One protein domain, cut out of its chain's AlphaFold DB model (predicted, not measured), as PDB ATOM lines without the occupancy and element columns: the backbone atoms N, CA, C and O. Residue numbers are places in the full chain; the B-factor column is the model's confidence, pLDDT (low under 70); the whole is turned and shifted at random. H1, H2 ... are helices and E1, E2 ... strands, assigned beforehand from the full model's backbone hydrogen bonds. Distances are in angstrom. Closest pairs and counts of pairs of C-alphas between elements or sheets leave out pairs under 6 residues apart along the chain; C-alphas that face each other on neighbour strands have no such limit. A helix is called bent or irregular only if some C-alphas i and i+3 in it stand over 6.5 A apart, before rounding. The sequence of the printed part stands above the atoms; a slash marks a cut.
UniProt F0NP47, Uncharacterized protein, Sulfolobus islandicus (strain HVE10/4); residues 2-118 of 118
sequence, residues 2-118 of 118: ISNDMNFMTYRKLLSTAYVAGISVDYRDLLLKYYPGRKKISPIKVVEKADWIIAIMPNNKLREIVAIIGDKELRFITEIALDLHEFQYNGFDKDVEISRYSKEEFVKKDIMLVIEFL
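AT A GLANCE: This is residues 2 to 118 of the 118 residues of an uncharacterized protein of Sulfolobus islandicus (strain HVE10/4) (UniProt F0NP47). This is an elongated helical body in which the long helix H1 runs along much of the length, H5 packs on its residues 6 to 16, and H6 folds back on H5, the centres of the three making a triangle. At the other end of H1 the shorter helices H2, H3 and H4 gather, and a small hairpin of strands E1 and E2 lies beyond H3 at one end of the long axis, with the loop of residues 91 to 103 at the opposite end. The printed part has 117 residues with six named helices and two named strands in the order H1 H2 E1 E2 H3 H4 H5 H6; the sheet, E1 - E2, is antiparallel and the class is mostly helix. It is only just loose, close to compact, with a radius of gyration of the C-alphas of 16.3 A and spans of 50 by 31 by 25 A.

HOW THE PARTS SIT: Strands E1, residues 38 to 42, and E2, residues 45 to 48, form an antiparallel hairpin at 154 degrees, with N 39 and O 47 2.8 A apart and N 47 and O 39 2.9 A apart, both within hydrogen-bond range. H3, residues 49 to 56, follows directly; its closest C-alphas to E1 are those of Lys 49 and Arg 38, 4.7 A. H2, residues 28 to 34, touches H3 at a steep tilt of 61 degrees, closest at C-alphas Leu 32 and Ala 50, 5.4 A. H1, residues 2 to 26, touches H3 with its residues 21 to 25 alone, closest at C-alphas Ala 21 and Ile 54, 5.3 A. H1 belongs to a bundle, a group of helices packed together, with H4, residues 59 to 69, H5, residues 72 to 90, and H6, residues 104 to 117. H1 and H5 touch at a shallow tilt of 31 degrees, opposite ways, closest at C-alphas Met 6 and Gln 88, 6.3 A. H4 and H5 are a helical hairpin at a shallow tilt of 13 degrees, closest at C-alphas Val 66 and Arg 75, 5.2 A. H5 and H6 are another, at a steep tilt of 40 degrees, closest at C-alphas Ile 77 and Val 114, 6.0 A. H1 and H6 are near each other, while H4 and H6 are apart. Every O i to N i+4 pair is within hydrogen-bond range in H3 and H6; the counts are 19 of 21 in H1, 5 of 7 in H4, 14 of 15 in H5 and 1 of 3 in H2, which has 3 of 4 O i to N i+3 pairs within range.

IN THESE COORDINATES: H1 spans 37.6 A from C-alpha 2 at (22.062, -45.074, -11.414) to C-alpha 26. H5 spans 27.0 A, H6 20.4 A and H4 15.9 A; H4 is irregular, with C-alphas 60 and 63 7.1 A apart. E1 spans 12.1 A from C-alpha 38 at (-2.191, -24.677, -40.533), E2 10.4 A, H3 10.6 A and H2 10.1 A. H6 ends at C-alpha 117, at (27.453, -26.696, -26.635).

THE WHOLE: The two farthest C-alphas, of Ile 44 and Asp 95, are 52.7 A apart. The printed part has no cut, and the link from H5 to H6, 13 residues, is long. The mean pLDDT of the printed part is 84.8, and residues 2 to 14 and 92 to 100 are under 70.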
ATOM      1  N   ILE A   2      22.716 -45.277 -10.095       43.69
ATOM      2  CA  ILE A   2      22.062 -45.074 -11.414       43.69
ATOM      3  C   ILE A   2      20.759 -44.229 -11.381       43.69
ATOM      4  O   ILE A   2      20.436 -43.530 -12.337       43.69
ATOM      5  N   SER A   3      20.011 -44.238 -10.269       41.22
ATOM      6  CA  SER A   3      18.730 -43.512 -10.151       41.22
ATOM      7  C   SER A   3      18.850 -41.982 -10.211       41.22
ATOM      8  O   SER A   3      17.900 -41.338 -10.650       41.22
ATOM      9  N   ASN A   4      19.968 -41.394  -9.769       49.19
ATOM     10  CA  ASN A   4      20.162 -39.938  -9.850       49.19
ATOM     11  C   ASN A   4      20.576 -39.502 -11.263       49.19
ATOM     12  O   ASN A   4      20.163 -38.436 -11.717       49.19
ATOM     13  N   ASP A   5      21.312 -40.351 -11.983       52.16
ATOM     14  CA  ASP A   5      21.791 -40.060 -13.337       52.16
ATOM     15  C   ASP A   5      20.661 -40.119 -14.386       52.16
ATOM     16  O   ASP A   5      20.656 -39.336 -15.334       52.16
ATOM     17  N   MET A   6      19.639 -40.967 -14.195       51.06
ATOM     18  CA  MET A   6      18.476 -41.022 -15.104       51.06
ATOM     19  C   MET A   6      17.597 -39.764 -15.068       51.06
ATOM     20  O   MET A   6      17.130 -39.299 -16.112       51.06
ATOM     21  N   ASN A   7      17.368 -39.188 -13.881       56.47
ATOM     22  CA  ASN A   7      16.653 -37.912 -13.773       56.47
ATOM     23  C   ASN A   7      17.444 -36.815 -14.489       56.47
ATOM     24  O   ASN A   7      16.883 -36.034 -15.253       56.47
ATOM     25  N   PHE A   8      18.763 -36.812 -14.314       59.03
ATOM     26  CA  PHE A   8      19.658 -35.856 -14.949       59.03
ATOM     27  C   PHE A   8      19.637 -35.931 -16.485       59.03
ATOM     28  O   PHE A   8      19.550 -34.890 -17.137       59.03
ATOM     29  N   MET A   9      19.629 -37.132 -17.077       61.78
ATOM     30  CA  MET A   9      19.486 -37.295 -18.534       61.78
ATOM     31  C   MET A   9      18.129 -36.802 -19.055       61.78
ATOM     32  O   MET A   9      18.074 -36.147 -20.097       61.78
ATOM     33  N   THR A  10      17.048 -37.016 -18.296       62.25
ATOM     34  CA  THR A  10      15.706 -36.522 -18.658       62.25
ATOM     35  C   THR A  10      15.677 -34.992 -18.740       62.25
ATOM     36  O   THR A  10      15.200 -34.431 -19.728       62.25
ATOM     37  N   TYR A  11      16.229 -34.302 -17.734       59.62
ATOM     38  CA  TYR A  11      16.306 -32.835 -17.719       59.62
ATOM     39  C   TYR A  11      17.165 -32.285 -18.864       59.62
ATOM     40  O   TYR A  11      16.814 -31.278 -19.476       59.62
ATOM     41  N   ARG A  12      18.262 -32.968 -19.203       64.94
ATOM     42  CA  ARG A  12      19.162 -32.562 -20.292       64.94
ATOM     43  C   ARG A  12      18.542 -32.740 -21.669       64.94
ATOM     44  O   ARG A  12      18.713 -31.877 -22.526       64.94
ATOM     45  N   LYS A  13      17.753 -33.797 -21.874       66.44
ATOM     46  CA  LYS A  13      16.970 -33.926 -23.104       66.44
ATOM     47  C   LYS A  13      16.003 -32.757 -23.263       66.44
ATOM     48  O   LYS A  13      15.952 -32.158 -24.335       66.44
ATOM     49  N   LEU A  14      15.264 -32.422 -22.205       64.75
ATOM     50  CA  LEU A  14      14.338 -31.289 -22.234       64.75
ATOM     51  C   LEU A  14      15.068 -29.978 -22.558       64.75
ATOM     52  O   LEU A  14      14.558 -29.163 -23.329       64.75
ATOM     53  N   LEU A  15      16.295 -29.815 -22.058       70.38
ATOM     54  CA  LEU A  15      17.150 -28.680 -22.390       70.38
ATOM     55  C   LEU A  15      17.521 -28.656 -23.885       70.38
ATOM     56  O   LEU A  15      17.354 -27.623 -24.523       70.38
ATOM     57  N   SER A  16      17.909 -29.796 -24.472       80.62
ATOM     58  CA  SER A  16      18.211 -29.889 -25.913       80.62
ATOM     59  C   SER A  16      16.998 -29.560 -26.796       80.62
ATOM     60  O   SER A  16      17.122 -28.820 -27.771       80.62
ATOM     61  N   THR A  17      15.796 -30.020 -26.424       87.06
ATOM     62  CA  THR A  17      14.561 -29.680 -27.149       87.06
ATOM     63  C   THR A  17      14.237 -28.198 -27.058       87.06
ATOM     64  O   THR A  17      13.875 -27.590 -28.060       87.06
ATOM     65  N   ALA A  18      14.388 -27.603 -25.871       89.69
ATOM     66  CA  ALA A  18      14.129 -26.185 -25.666       89.69
ATOM     67  C   ALA A  18      15.135 -25.320 -26.437       89.69
ATOM     68  O   ALA A  18      14.744 -24.328 -27.047       89.69
ATOM     69  N   TYR A  19      16.405 -25.729 -26.472       92.75
ATOM     70  CA  TYR A  19      17.443 -25.049 -27.235       92.75
ATOM     71  C   TYR A  19      17.159 -25.086 -28.739       92.75
ATOM     72  O   TYR A  19      17.096 -24.037 -29.377       92.75
ATOM     73  N   VAL A  20      16.882 -26.269 -29.304       94.25
ATOM     74  CA  VAL A  20      16.533 -26.391 -30.731       94.25
ATOM     75  C   VAL A  20      15.266 -25.595 -31.053       94.25
ATOM     76  O   VAL A  20      15.201 -24.972 -32.109       94.25
ATOM     77  N   ALA A  21      14.275 -25.560 -30.155       95.25
ATOM     78  CA  ALA A  21      13.083 -24.726 -30.315       95.25
ATOM     79  C   ALA A  21      13.420 -23.234 -30.368       95.25
ATOM     80  O   ALA A  21      12.933 -22.546 -31.262       95.25
ATOM     81  N   GLY A  22      14.278 -22.759 -29.462       95.69
ATOM     82  CA  GLY A  22      14.761 -21.381 -29.442       95.69
ATOM     83  C   GLY A  22      15.462 -21.005 -30.744       95.69
ATOM     84  O   GLY A  22      15.032 -20.069 -31.411       95.69
ATOM     85  N   ILE A  23      16.455 -21.796 -31.161       95.75
ATOM     86  CA  ILE A  23      17.172 -21.582 -32.428       95.75
ATOM     87  C   ILE A  23      16.209 -21.613 -33.622       95.75
ATOM     88  O   ILE A  23      16.310 -20.795 -34.529       95.75
ATOM     89  N   SER A  24      15.224 -22.514 -33.620       97.12
ATOM     90  CA  SER A  24      14.266 -22.656 -34.727       97.12
ATOM     91  C   SER A  24      13.414 -21.407 -34.978       97.12
ATOM     92  O   SER A  24      12.879 -21.268 -36.080       97.12
ATOM     93  N   VAL A  25      13.287 -20.496 -34.005       97.31
ATOM     94  CA  VAL A  25      12.592 -19.212 -34.193       97.31
ATOM     95  C   VAL A  25      13.282 -18.374 -35.271       97.31
ATOM     96  O   VAL A  25      12.598 -17.827 -36.137       97.31
ATOM     97  N   ASP A  26      14.615 -18.361 -35.298       97.56
ATOM     98  CA  ASP A  26      15.402 -17.606 -36.283       97.56
ATOM     99  C   ASP A  26      15.303 -18.209 -37.695       97.56
ATOM    100  O   ASP A  26      15.496 -17.527 -38.701       97.56
ATOM    101  N   TYR A  27      14.926 -19.486 -37.784       97.69
ATOM    102  CA  TYR A  27      14.748 -20.224 -39.037       97.69
ATOM    103  C   TYR A  27      13.275 -20.417 -39.413       97.69
ATOM    104  O   TYR A  27      12.958 -21.200 -40.313       97.69
ATOM    105  N   ARG A  28      12.351 -19.701 -38.765       97.62
ATOM    106  CA  ARG A  28      10.903 -19.852 -38.969       97.62
ATOM    107  C   ARG A  28      10.490 -19.803 -40.442       97.62
ATOM    108  O   ARG A  28       9.745 -20.671 -40.898       97.62
ATOM    109  N   ASP A  29      10.980 -18.827 -41.200       97.75
ATOM    110  CA  ASP A  29      10.600 -18.646 -42.609       97.75
ATOM    111  C   ASP A  29      11.112 -19.772 -43.514       97.75
ATOM    112  O   ASP A  29      10.474 -20.124 -44.510       97.75
ATOM    113  N   LEU A  30      12.244 -20.382 -43.157       98.00
ATOM    114  CA  LEU A  30      12.721 -21.602 -43.798       98.00
ATOM    115  C   LEU A  30      11.797 -22.774 -43.452       98.00
ATOM    116  O   LEU A  30      11.338 -23.477 -44.351       98.00
ATOM    117  N   LEU A  31      11.474 -22.951 -42.170       97.69
ATOM    118  CA  LEU A  31      10.635 -24.049 -41.684       97.69
ATOM    119  C   LEU A  31       9.206 -23.995 -42.239       97.69
ATOM    120  O   LEU A  31       8.619 -25.045 -42.495       97.69
ATOM    121  N   LEU A  32       8.662 -22.808 -42.520       97.88
ATOM    122  CA  LEU A  32       7.370 -22.649 -43.202       97.88
ATOM    123  C   LEU A  32       7.327 -23.321 -44.583       97.88
ATOM    124  O   LEU A  32       6.275 -23.813 -44.987       97.88
ATOM    125  N   LYS A  33       8.463 -23.391 -45.291       97.88
ATOM    126  CA  LYS A  33       8.558 -24.044 -46.609       97.88
ATOM    127  C   LYS A  33       8.453 -25.567 -46.503       97.88
ATOM    128  O   LYS A  33       7.896 -26.202 -47.392       97.88
ATOM    129  N   TYR A  34       8.965 -26.142 -45.414       97.75
ATOM    130  CA  TYR A  34       8.964 -27.588 -45.163       97.75
ATOM    131  C   TYR A  34       7.722 -28.060 -44.401       97.75
ATOM    132  O   TYR A  34       7.279 -29.198 -44.560       97.75
ATOM    133  N   TYR A  35       7.111 -27.175 -43.611       96.88
ATOM    134  CA  TYR A  35       5.899 -27.446 -42.845       96.88
ATOM    135  C   TYR A  35       4.742 -26.528 -43.256       96.88
ATOM    136  O   TYR A  35       4.232 -25.780 -42.416       96.88
ATOM    137  N   PRO A  36       4.276 -26.606 -44.518       96.31
ATOM    138  CA  PRO A  36       3.169 -25.786 -44.975       96.31
ATOM    139  C   PRO A  36       1.851 -26.186 -44.302       96.31
ATOM    140  O   PRO A  36       1.664 -27.309 -43.811       96.31
ATOM    141  N   GLY A  37       0.905 -25.254 -44.345       97.12
ATOM    142  CA  GLY A  37      -0.443 -25.431 -43.825       97.12
ATOM    143  C   GLY A  37      -0.588 -24.990 -42.375       97.12
ATOM    144  O   GLY A  37       0.322 -24.451 -41.753       97.12
ATOM    145  N   ARG A  38      -1.778 -25.227 -41.825       97.50
ATOM    146  CA  ARG A  38      -2.191 -24.677 -40.533       97.50
ATOM    147  C   ARG A  38      -2.597 -25.761 -39.547       97.50
ATOM    148  O   ARG A  38      -3.100 -26.816 -39.931       97.50
ATOM    149  N   LYS A  39      -2.426 -25.478 -38.257       96.69
ATOM    150  CA  LYS A  39      -2.887 -26.316 -37.151       96.69
ATOM    151  C   LYS A  39      -3.961 -25.576 -36.363       96.69
ATOM    152  O   LYS A  39      -3.729 -24.493 -35.832       96.69
ATOM    153  N   LYS A  40      -5.141 -26.185 -36.254       97.12
ATOM    154  CA  LYS A  40      -6.160 -25.755 -35.295       97.12
ATOM    155  C   LYS A  40      -5.754 -26.245 -33.907       97.12
ATOM    156  O   LYS A  40      -5.600 -27.449 -33.718       97.12
ATOM    157  N   ILE A  41      -5.559 -25.320 -32.970       94.69
ATOM    158  CA  ILE A  41      -5.148 -25.635 -31.591       94.69
ATOM    159  C   ILE A  41      -6.288 -25.454 -30.586       94.69
ATOM    160  O   ILE A  41      -6.254 -26.028 -29.506       94.69
ATOM    161  N   SER A  42      -7.320 -24.695 -30.949       93.44
ATOM    162  CA  SER A  42      -8.574 -24.592 -30.201       93.44
ATOM    163  C   SER A  42      -9.717 -24.208 -31.155       93.44
ATOM    164  O   SER A  42      -9.456 -23.910 -32.326       93.44
ATOM    165  N   PRO A  43     -10.990 -24.188 -30.713       94.44
ATOM    166  CA  PRO A  43     -12.109 -23.740 -31.547       94.44
ATOM    167  C   PRO A  43     -11.907 -22.356 -32.173       94.44
ATOM    168  O   PRO A  43     -12.333 -22.152 -33.307       94.44
ATOM    169  N   ILE A  44     -11.210 -21.459 -31.467       95.75
ATOM    170  CA  ILE A  44     -11.012 -20.053 -31.846       95.75
ATOM    171  C   ILE A  44      -9.603 -19.735 -32.362       95.75
ATOM    172  O   ILE A  44      -9.352 -18.607 -32.771       95.75
ATOM    173  N   LYS A  45      -8.660 -20.689 -32.320       95.62
ATOM    174  CA  LYS A  45      -7.254 -20.423 -32.650       95.62
ATOM    175  C   LYS A  45      -6.692 -21.429 -33.644       95.62
ATOM    176  O   LYS A  45      -6.664 -22.641 -33.409       95.62
ATOM    177  N   VAL A  46      -6.201 -20.880 -34.747       97.62
ATOM    178  CA  VAL A  46      -5.496 -21.575 -35.820       97.62
ATOM    179  C   VAL A  46      -4.158 -20.871 -36.010       97.62
ATOM    180  O   VAL A  46      -4.115 -19.644 -36.041       97.62
ATOM    181  N   VAL A  47      -3.078 -21.638 -36.100       97.38
ATOM    182  CA  VAL A  47      -1.708 -21.131 -36.274       97.38
ATOM    183  C   VAL A  47      -1.050 -21.812 -37.467       97.38
ATOM    184  O   VAL A  47      -1.527 -22.856 -37.921       97.38
ATOM    185  N   GLU A  48       0.045 -21.250 -37.972       98.31
ATOM    186  CA  GLU A  48       0.855 -21.942 -38.972       98.31
ATOM    187  C   GLU A  48       1.448 -23.223 -38.371       98.31
ATOM    188  O   GLU A  48       1.781 -23.296 -37.183       98.31
ATOM    189  N   LYS A  49       1.536 -24.281 -39.179       97.31
ATOM    190  CA  LYS A  49       2.000 -25.591 -38.709       97.31
ATOM    191  C   LYS A  49       3.447 -25.528 -38.218       97.31
ATOM    192  O   LYS A  49       3.745 -26.159 -37.207       97.31
ATOM    193  N   ALA A  50       4.307 -24.758 -38.888       97.50
ATOM    194  CA  ALA A  50       5.683 -24.519 -38.450       97.50
ATOM    195  C   ALA A  50       5.729 -23.888 -37.048       97.50
ATOM    196  O   ALA A  50       6.424 -24.406 -36.183       97.50
ATOM    197  N   ASP A  51       4.915 -22.861 -36.786       97.62
ATOM    198  CA  ASP A  51       4.852 -22.197 -35.473       97.62
ATOM    199  C   ASP A  51       4.415 -23.155 -34.370       97.62
ATOM    200  O   ASP A  51       4.963 -23.154 -33.270       97.62
ATOM    201  N   TRP A  52       3.435 -24.007 -34.673       97.38
ATOM    202  CA  TRP A  52       3.015 -25.043 -33.741       97.38
ATOM    203  C   TRP A  52       4.150 -26.031 -33.452       97.38
ATOM    204  O   TRP A  52       4.391 -26.334 -32.289       97.38
ATOM    205  N   ILE A  53       4.865 -26.497 -34.484       96.56
ATOM    206  CA  ILE A  53       6.003 -27.417 -34.339       96.56
ATOM    207  C   ILE A  53       7.124 -26.783 -33.515       96.56
ATOM    208  O   ILE A  53       7.622 -27.445 -32.614       96.56
ATOM    209  N   ILE A  54       7.492 -25.525 -33.780       96.38
ATOM    210  CA  ILE A  54       8.518 -24.801 -33.014       96.38
ATOM    211  C   ILE A  54       8.105 -24.716 -31.541       96.38
ATOM    212  O   ILE A  54       8.893 -25.044 -30.662       96.38
ATOM    213  N   ALA A  55       6.849 -24.347 -31.270       94.88
ATOM    214  CA  ALA A  55       6.353 -24.169 -29.909       94.88
ATOM    215  C   ALA A  55       6.272 -25.472 -29.098       94.88
ATOM    216  O   ALA A  55       6.517 -25.453 -27.896       94.88
ATOM    217  N   ILE A  56       5.893 -26.593 -29.722       93.12
ATOM    218  CA  ILE A  56       5.761 -27.883 -29.020       93.12
ATOM    219  C   ILE A  56       7.011 -28.768 -29.111       93.12
ATOM    220  O   ILE A  56       7.090 -29.755 -28.387       93.12
ATOM    221  N   MET A  57       7.932 -28.443 -30.022       93.69
ATOM    222  CA  MET A  57       9.165 -29.157 -30.374       93.69
ATOM    223  C   MET A  57       9.112 -30.672 -30.122       93.69
ATOM    224  O   MET A  57       9.719 -31.186 -29.179       93.69
ATOM    225  N   PRO A  58       8.356 -31.426 -30.942       90.12
ATOM    226  CA  PRO A  58       8.188 -32.845 -30.702       90.12
ATOM    227  C   PRO A  58       9.500 -33.587 -30.987       90.12
ATOM    228  O   PRO A  58      10.141 -33.379 -32.017       90.12
ATOM    229  N   ASN A  59       9.868 -34.511 -30.096       82.31
ATOM    230  CA  ASN A  59      11.144 -35.237 -30.159       82.31
ATOM    231  C   ASN A  59      11.405 -35.913 -31.515       82.31
ATOM    232  O   ASN A  59      12.526 -35.902 -32.010       82.31
ATOM    233  N   ASN A  60      10.366 -36.469 -32.144       84.44
ATOM    234  CA  ASN A  60      10.479 -37.136 -33.442       84.44
ATOM    235  C   ASN A  60      10.737 -36.177 -34.621       84.44
ATOM    236  O   ASN A  60      10.963 -36.647 -35.734       84.44
ATOM    237  N   LYS A  61      10.686 -34.858 -34.400       91.06
ATOM    238  CA  LYS A  61      10.995 -33.831 -35.402       91.06
ATOM    239  C   LYS A  61      12.353 -33.173 -35.216       91.06
ATOM    240  O   LYS A  61      12.805 -32.545 -36.163       91.06
ATOM    241  N   LEU A  62      13.030 -33.361 -34.080       91.31
ATOM    242  CA  LEU A  62      14.343 -32.754 -33.815       91.31
ATOM    243  C   LEU A  62      15.335 -33.005 -34.952       91.31
ATOM    244  O   LEU A  62      15.811 -32.055 -35.565       91.31
ATOM    245  N   ARG A  63      15.569 -34.284 -35.284       92.50
ATOM    246  CA  ARG A  63      16.489 -34.710 -36.351       92.50
ATOM    247  C   ARG A  63      16.145 -34.085 -37.709       92.50
ATOM    248  O   ARG A  63      17.038 -33.711 -38.462       92.50
ATOM    249  N   GLU A  64      14.856 -33.970 -38.019       95.38
ATOM    250  CA  GLU A  64      14.370 -33.382 -39.272       95.38
ATOM    251  C   GLU A  64      14.600 -31.864 -39.305       95.38
ATOM    252  O   GLU A  64      15.127 -31.341 -40.282       95.38
ATOM    253  N   ILE A  65      14.272 -31.163 -38.218       96.94
ATOM    254  CA  ILE A  65      14.389 -29.706 -38.101       96.94
ATOM    255  C   ILE A  65      15.848 -29.260 -38.183       96.94
ATOM    256  O   ILE A  65      16.165 -28.374 -38.972       96.94
ATOM    257  N   VAL A  66      16.754 -29.897 -37.437       96.19
ATOM    258  CA  VAL A  66      18.182 -29.532 -37.478       96.19
ATOM    259  C   VAL A  66      18.821 -29.864 -38.828       96.19
ATOM    260  O   VAL A  66      19.718 -29.156 -39.279       96.19
ATOM    261  N   ALA A  67      18.325 -30.891 -39.528       96.44
ATOM    262  CA  ALA A  67      18.740 -31.175 -40.898       96.44
ATOM    263  C   ALA A  67      18.260 -30.102 -41.890       96.44
ATOM    264  O   ALA A  67      19.010 -29.751 -42.796       96.44
ATOM    265  N   ILE A  68      17.048 -29.563 -41.706       97.69
ATOM    266  CA  ILE A  68      16.526 -28.447 -42.510       97.69
ATOM    267  C   ILE A  68      17.323 -27.164 -42.255       97.69
ATOM    268  O   ILE A  68      17.670 -26.477 -43.211       97.69
ATOM    269  N   ILE A  69      17.617 -26.852 -40.986       96.62
ATOM    270  CA  ILE A  69      18.441 -25.695 -40.593       96.62
ATOM    271  C   ILE A  69      19.829 -25.784 -41.245       96.62
ATOM    272  O   ILE A  69      20.369 -24.777 -41.694       96.62
ATOM    273  N   GLY A  70      20.381 -26.995 -41.355       95.62
ATOM    274  CA  GLY A  70      21.623 -27.248 -42.086       95.62
ATOM    275  C   GLY A  70      22.895 -26.898 -41.311       95.62
ATOM    276  O   GLY A  70      23.993 -27.036 -41.855       95.62
ATOM    277  N   ASP A  71      22.768 -26.507 -40.043       95.00
ATOM    278  CA  ASP A  71      23.889 -26.358 -39.123       95.00
ATOM    279  C   ASP A  71      24.411 -27.748 -38.725       95.00
ATOM    280  O   ASP A  71      23.719 -28.563 -38.103       95.00
ATOM    281  N   LYS A  72      25.647 -28.038 -39.142       94.56
ATOM    282  CA  LYS A  72      26.283 -29.342 -38.936       94.56
ATOM    283  C   LYS A  72      26.576 -29.618 -37.467       94.56
ATOM    284  O   LYS A  72      26.474 -30.774 -37.062       94.56
ATOM    285  N   GLU A  73      26.949 -28.595 -36.708       93.62
ATOM    286  CA  GLU A  73      27.302 -28.731 -35.298       93.62
ATOM    287  C   GLU A  73      26.038 -28.951 -34.469       93.62
ATOM    288  O   GLU A  73      25.938 -29.951 -33.759       93.62
ATOM    289  N   LEU A  74      25.007 -28.128 -34.692       93.12
ATOM    290  CA  LEU A  74      23.692 -28.305 -34.070       93.12
ATOM    291  C   LEU A  74      23.112 -29.692 -34.360       93.12
ATOM    292  O   LEU A  74      22.581 -30.361 -33.467       93.12
ATOM    293  N   ARG A  75      23.216 -30.143 -35.616       93.62
ATOM    294  CA  ARG A  75      22.772 -31.479 -36.011       93.62
ATOM    295  C   ARG A  75      23.553 -32.564 -35.281       93.62
ATOM    296  O   ARG A  75      22.929 -33.475 -34.752       93.62
ATOM    297  N   PHE A  76      24.880 -32.469 -35.240       93.06
ATOM    298  CA  PHE A  76      25.724 -33.442 -34.549       93.06
ATOM    299  C   PHE A  76      25.365 -33.554 -33.063       93.06
ATOM    300  O   PHE A  76      25.080 -34.649 -32.585       93.06
ATOM    301  N   ILE A  77      25.272 -32.427 -32.357       92.25
ATOM    302  CA  ILE A  77      24.928 -32.406 -30.930       92.25
ATOM    303  C   ILE A  77      23.513 -32.938 -30.678       92.25
ATOM    304  O   ILE A  77      23.281 -33.661 -29.709       92.25
ATOM    305  N   THR A  78      22.568 -32.655 -31.578       91.12
ATOM    306  CA  THR A  78      21.204 -33.193 -31.489       91.12
ATOM    307  C   THR A  78      21.177 -34.715 -31.627       91.12
ATOM    308  O   THR A  78      20.430 -35.369 -30.903       91.12
ATOM    309  N   GLU A  79      21.987 -35.300 -32.514       90.94
ATOM    310  CA  GLU A  79      22.106 -36.762 -32.623       90.94
ATOM    311  C   GLU A  79      22.633 -37.379 -31.323       90.94
ATOM    312  O   GLU A  79      22.046 -38.335 -30.827       90.94
ATOM    313  N   ILE A  80      23.662 -36.779 -30.717       90.50
ATOM    314  CA  ILE A  80      24.197 -37.230 -29.424       90.50
ATOM    315  C   ILE A  80      23.133 -37.137 -28.320       90.50
ATOM    316  O   ILE A  80      22.958 -38.067 -27.533       90.50
ATOM    317  N   ALA A  81      22.362 -36.048 -28.271       88.69
ATOM    318  CA  ALA A  81      21.278 -35.899 -27.301       88.69
ATOM    319  C   ALA A  81      20.159 -36.946 -27.489       88.69
ATOM    320  O   ALA A  81      19.567 -37.404 -26.507       88.69
ATOM    321  N   LEU A  82      19.868 -37.338 -28.735       87.06
ATOM    322  CA  LEU A  82      18.922 -38.414 -29.043       87.06
ATOM    323  C   LEU A  82      19.473 -39.786 -28.631       87.06
ATOM    324  O   LEU A  82      18.744 -40.547 -27.997       87.06
ATOM    325  N   ASP A  83      20.746 -40.067 -28.906       86.75
ATOM    326  CA  ASP A  83      21.408 -41.314 -28.507       86.75
ATOM    327  C   ASP A  83      21.428 -41.471 -26.973       86.75
ATOM    328  O   ASP A  83      21.086 -42.530 -26.443       86.75
ATOM    329  N   LEU A  84      21.737 -40.397 -26.236       85.50
ATOM    330  CA  LEU A  84      21.660 -40.362 -24.769       85.50
ATOM    331  C   LEU A  84      20.234 -40.577 -24.252       85.50
ATOM    332  O   LEU A  84      20.030 -41.211 -23.214       85.50
ATOM    333  N   HIS A  85      19.231 -40.060 -24.963       81.62
ATOM    334  CA  HIS A  85      17.843 -40.316 -24.609       81.62
ATOM    335  C   HIS A  85      17.476 -41.787 -24.791       81.62
ATOM    336  O   HIS A  85      16.860 -42.349 -23.895       81.62
ATOM    337  N   GLU A  86      17.838 -42.412 -25.911       80.56
ATOM    338  CA  GLU A  86      17.584 -43.840 -26.139       80.56
ATOM    339  C   GLU A  86      18.307 -44.702 -25.093       80.56
ATOM    340  O   GLU A  86      17.713 -45.615 -24.513       80.56
ATOM    341  N   PHE A  87      19.550 -44.339 -24.765       81.12
ATOM    342  CA  PHE A  87      20.331 -44.974 -23.706       81.12
ATOM    343  C   PHE A  87      19.620 -44.965 -22.350       81.12
ATOM    344  O   PHE A  87      19.664 -45.959 -21.630       81.12
ATOM    345  N   GLN A  88      18.925 -43.879 -21.999       75.94
ATOM    346  CA  GLN A  88      18.185 -43.793 -20.739       75.94
ATOM    347  C   GLN A  88      17.145 -44.919 -20.584       75.94
ATOM    348  O   GLN A  88      16.911 -45.375 -19.465       75.94
ATOM    349  N   TYR A  89      16.519 -45.361 -21.678       72.81
ATOM    350  CA  TYR A  89      15.506 -46.424 -21.640       72.81
ATOM    351  C   TYR A  89      16.124 -47.812 -21.749       72.81
ATOM    352  O   TYR A  89      15.645 -48.741 -21.101       72.81
ATOM    353  N   ASN A  90      17.181 -47.949 -22.551       74.44
ATOM    354  CA  ASN A  90      17.743 -49.252 -22.904       74.44
ATOM    355  C   ASN A  90      18.904 -49.679 -21.989       74.44
ATOM    356  O   ASN A  90      19.210 -50.865 -21.897       74.44
ATOM    357  N   GLY A  91      19.534 -48.739 -21.279       70.44
ATOM    358  CA  GLY A  91      20.691 -48.992 -20.425       70.44
ATOM    359  C   GLY A  91      21.927 -49.460 -21.199       70.44
ATOM    360  O   GLY A  91      22.034 -49.297 -22.416       70.44
ATOM    361  N   PHE A  92      22.897 -50.027 -20.475       68.56
ATOM    362  CA  PHE A  92      24.039 -50.701 -21.092       68.56
ATOM    363  C   PHE A  92      23.590 -52.061 -21.605       68.56
ATOM    364  O   PHE A  92      23.257 -52.948 -20.816       68.56
ATOM    365  N   ASP A  93      23.606 -52.216 -22.919       60.03
ATOM    366  CA  ASP A  93      23.395 -53.509 -23.536       60.03
ATOM    367  C   ASP A  93      24.702 -54.309 -23.459       60.03
ATOM    368  O   ASP A  93      25.743 -53.856 -23.940       60.03
ATOM    369  N   LYS A  94      24.667 -55.478 -22.808       52.66
ATOM    370  CA  LYS A  94      25.840 -56.361 -22.702       52.66
ATOM    371  C   LYS A  94      26.218 -56.972 -24.052       52.66
ATOM    372  O   LYS A  94      27.385 -57.315 -24.224       52.66
ATOM    373  N   ASP A  95      25.267 -57.040 -24.981       55.75
ATOM    374  CA  ASP A  95      25.432 -57.645 -26.301       55.75
ATOM    375  C   ASP A  95      25.580 -56.589 -27.423       55.75
ATOM    376  O   ASP A  95      25.857 -56.937 -28.566       55.75
ATOM    377  N   VAL A  96      25.495 -55.286 -27.096       54.97
ATOM    378  CA  VAL A  96      25.612 -54.144 -28.039       54.97
ATOM    379  C   VAL A  96      24.618 -54.226 -29.217       54.97
ATOM    380  O   VAL A  96      24.855 -53.659 -30.282       54.97
ATOM    381  N   GLU A  97      23.486 -54.913 -29.059       54.56
ATOM    382  CA  GLU A  97      22.483 -55.035 -30.125       54.56
ATOM    383  C   GLU A  97      21.514 -53.837 -30.155       54.56
ATOM    384  O   GLU A  97      20.981 -53.497 -31.212       54.56
ATOM    385  N   ILE A  98      21.307 -53.163 -29.018       54.38
ATOM    386  CA  ILE A  98      20.249 -52.156 -28.821       54.38
ATOM    387  C   ILE A  98      20.801 -50.804 -28.337       54.38
ATOM    388  O   ILE A  98      20.241 -49.754 -28.660       54.38
ATOM    389  N   SER A  99      21.901 -50.789 -27.577       59.59
ATOM    390  CA  SER A  99      22.464 -49.569 -26.979       59.59
ATOM    391  C   SER A  99      23.810 -49.197 -27.596       59.59
ATOM    392  O   SER A  99      24.749 -49.990 -27.583       59.59
ATOM    393  N   ARG A 100      23.935 -47.959 -28.097       69.12
ATOM    394  CA  ARG A 100      25.183 -47.448 -28.703       69.12
ATOM    395  C   ARG A 100      26.335 -47.299 -27.705       69.12
ATOM    396  O   ARG A 100      27.488 -47.177 -28.116       69.12
ATOM    397  N   TYR A 101      26.045 -47.308 -26.404       79.12
ATOM    398  CA  TYR A 101      27.047 -47.136 -25.359       79.12
ATOM    399  C   TYR A 101      27.451 -48.475 -24.751       79.12
ATOM    400  O   TYR A 101      26.674 -49.124 -24.057       79.12
ATOM    401  N   SER A 102      28.717 -48.840 -24.942       76.44
ATOM    402  CA  SER A 102      29.324 -50.039 -24.350       76.44
ATOM    403  C   SER A 102      29.920 -49.799 -22.958       76.44
ATOM    404  O   SER A 102      30.173 -50.749 -22.219       76.44
ATOM    405  N   LYS A 103      30.181 -48.534 -22.592       80.62
ATOM    406  CA  LYS A 103      30.817 -48.145 -21.323       80.62
ATOM    407  C   LYS A 103      30.334 -46.787 -20.825       80.62
ATOM    408  O   LYS A 103      30.099 -45.869 -21.609       80.62
ATOM    409  N   GLU A 104      30.296 -46.633 -19.503       82.25
ATOM    410  CA  GLU A 104      29.870 -45.404 -18.817       82.25
ATOM    411  C   GLU A 104      30.739 -44.181 -19.137       82.25
ATOM    412  O   GLU A 104      30.242 -43.058 -19.187       82.25
ATOM    413  N   GLU A 105      32.027 -44.388 -19.412       84.88
ATOM    414  CA  GLU A 105      32.943 -43.304 -19.775       84.88
ATOM    415  C   GLU A 105      32.515 -42.553 -21.045       84.88
ATOM    416  O   GLU A 105      32.673 -41.334 -21.117       84.88
ATOM    417  N   PHE A 106      31.940 -43.253 -22.028       86.19
ATOM    418  CA  PHE A 106      31.481 -42.643 -23.276       86.19
ATOM    419  C   PHE A 106      30.177 -41.878 -23.075       86.19
ATOM    420  O   PHE A 106      30.057 -40.754 -23.549       86.19
ATOM    421  N   VAL A 107      29.264 -42.421 -22.264       86.00
ATOM    422  CA  VAL A 107      28.032 -41.727 -21.863       86.00
ATOM    423  C   VAL A 107      28.371 -40.393 -21.197       86.00
ATOM    424  O   VAL A 107      27.812 -39.359 -21.547       86.00
ATOM    425  N   LYS A 108      29.334 -40.387 -20.264       86.56
ATOM    426  CA  LYS A 108      29.775 -39.169 -19.566       86.56
ATOM    427  C   LYS A 108      30.386 -38.130 -20.506       86.56
ATOM    428  O   LYS A 108      30.116 -36.944 -20.332       86.56
ATOM    429  N   LYS A 109      31.192 -38.553 -21.485       89.62
ATOM    430  CA  LYS A 109      31.789 -37.648 -22.481       89.62
ATOM    431  C   LYS A 109      30.724 -36.975 -23.339       89.62
ATOM    432  O   LYS A 109      30.745 -35.759 -23.469       89.62
ATOM    433  N   ASP A 110      29.768 -37.745 -23.835       90.81
ATOM    434  CA  ASP A 110      28.683 -37.235 -24.674       90.81
ATOM    435  C   ASP A 110      27.746 -36.307 -23.891       90.81
ATOM    436  O   ASP A 110      27.328 -35.258 -24.376       90.81
ATOM    437  N   ILE A 111      27.484 -36.640 -22.627       87.12
ATOM    438  CA  ILE A 111      26.779 -35.779 -21.674       87.12
ATOM    439  C   ILE A 111      27.494 -34.434 -21.503       87.12
ATOM    440  O   ILE A 111      26.832 -33.395 -21.462       87.12
ATOM    441  N   MET A 112      28.819 -34.431 -21.356       89.31
ATOM    442  CA  MET A 112      29.591 -33.190 -21.225       89.31
ATOM    443  C   MET A 112      29.580 -32.384 -22.518       89.31
ATOM    444  O   MET A 112      29.277 -31.198 -22.474       89.31
ATOM    445  N   LEU A 113      29.787 -33.048 -23.655       90.81
ATOM    446  CA  LEU A 113      29.747 -32.438 -24.980       90.81
ATOM    447  C   LEU A 113      28.421 -31.704 -25.236       90.81
ATOM    448  O   LEU A 113      28.426 -30.559 -25.677       90.81
ATOM    449  N   VAL A 114      27.285 -32.334 -24.915       89.31
ATOM    450  CA  VAL A 114      25.966 -31.697 -25.066       89.31
ATOM    451  C   VAL A 114      25.823 -30.486 -24.145       89.31
ATOM    452  O   VAL A 114      25.213 -29.511 -24.550       89.31
ATOM    453  N   ILE A 115      26.362 -30.514 -22.920       87.38
ATOM    454  CA  ILE A 115      26.294 -29.340 -22.034       87.38
ATOM    455  C   ILE A 115      27.154 -28.193 -22.529       87.38
ATOM    456  O   ILE A 115      26.717 -27.057 -22.450       87.38
ATOM    457  N   GLU A 116      28.371 -28.476 -22.977       89.75
ATOM    458  CA  GLU A 116      29.323 -27.434 -23.366       89.75
ATOM    459  C   GLU A 116      28.882 -26.686 -24.627       89.75
ATOM    460  O   GLU A 116      29.286 -25.545 -24.833       89.75
ATOM    461  N   PHE A 117      28.042 -27.316 -25.451       89.12
ATOM    462  CA  PHE A 117      27.453 -26.696 -26.635       89.12
ATOM    463  C   PHE A 117      26.262 -25.769 -26.330       89.12
ATOM    464  O   PHE A 117      26.019 -24.826 -27.083       89.12
ATOM    465  N   LEU A 118      25.490 -26.065 -25.278       82.88
ATOM    466  CA  LEU A 118      24.254 -25.349 -24.928       82.88
ATOM    467  C   LEU A 118      24.539 -24.021 -24.218       82.88
ATOM    468  O   LEU A 118      23.861 -23.032 -24.580       82.88
TER     469      LEU A 118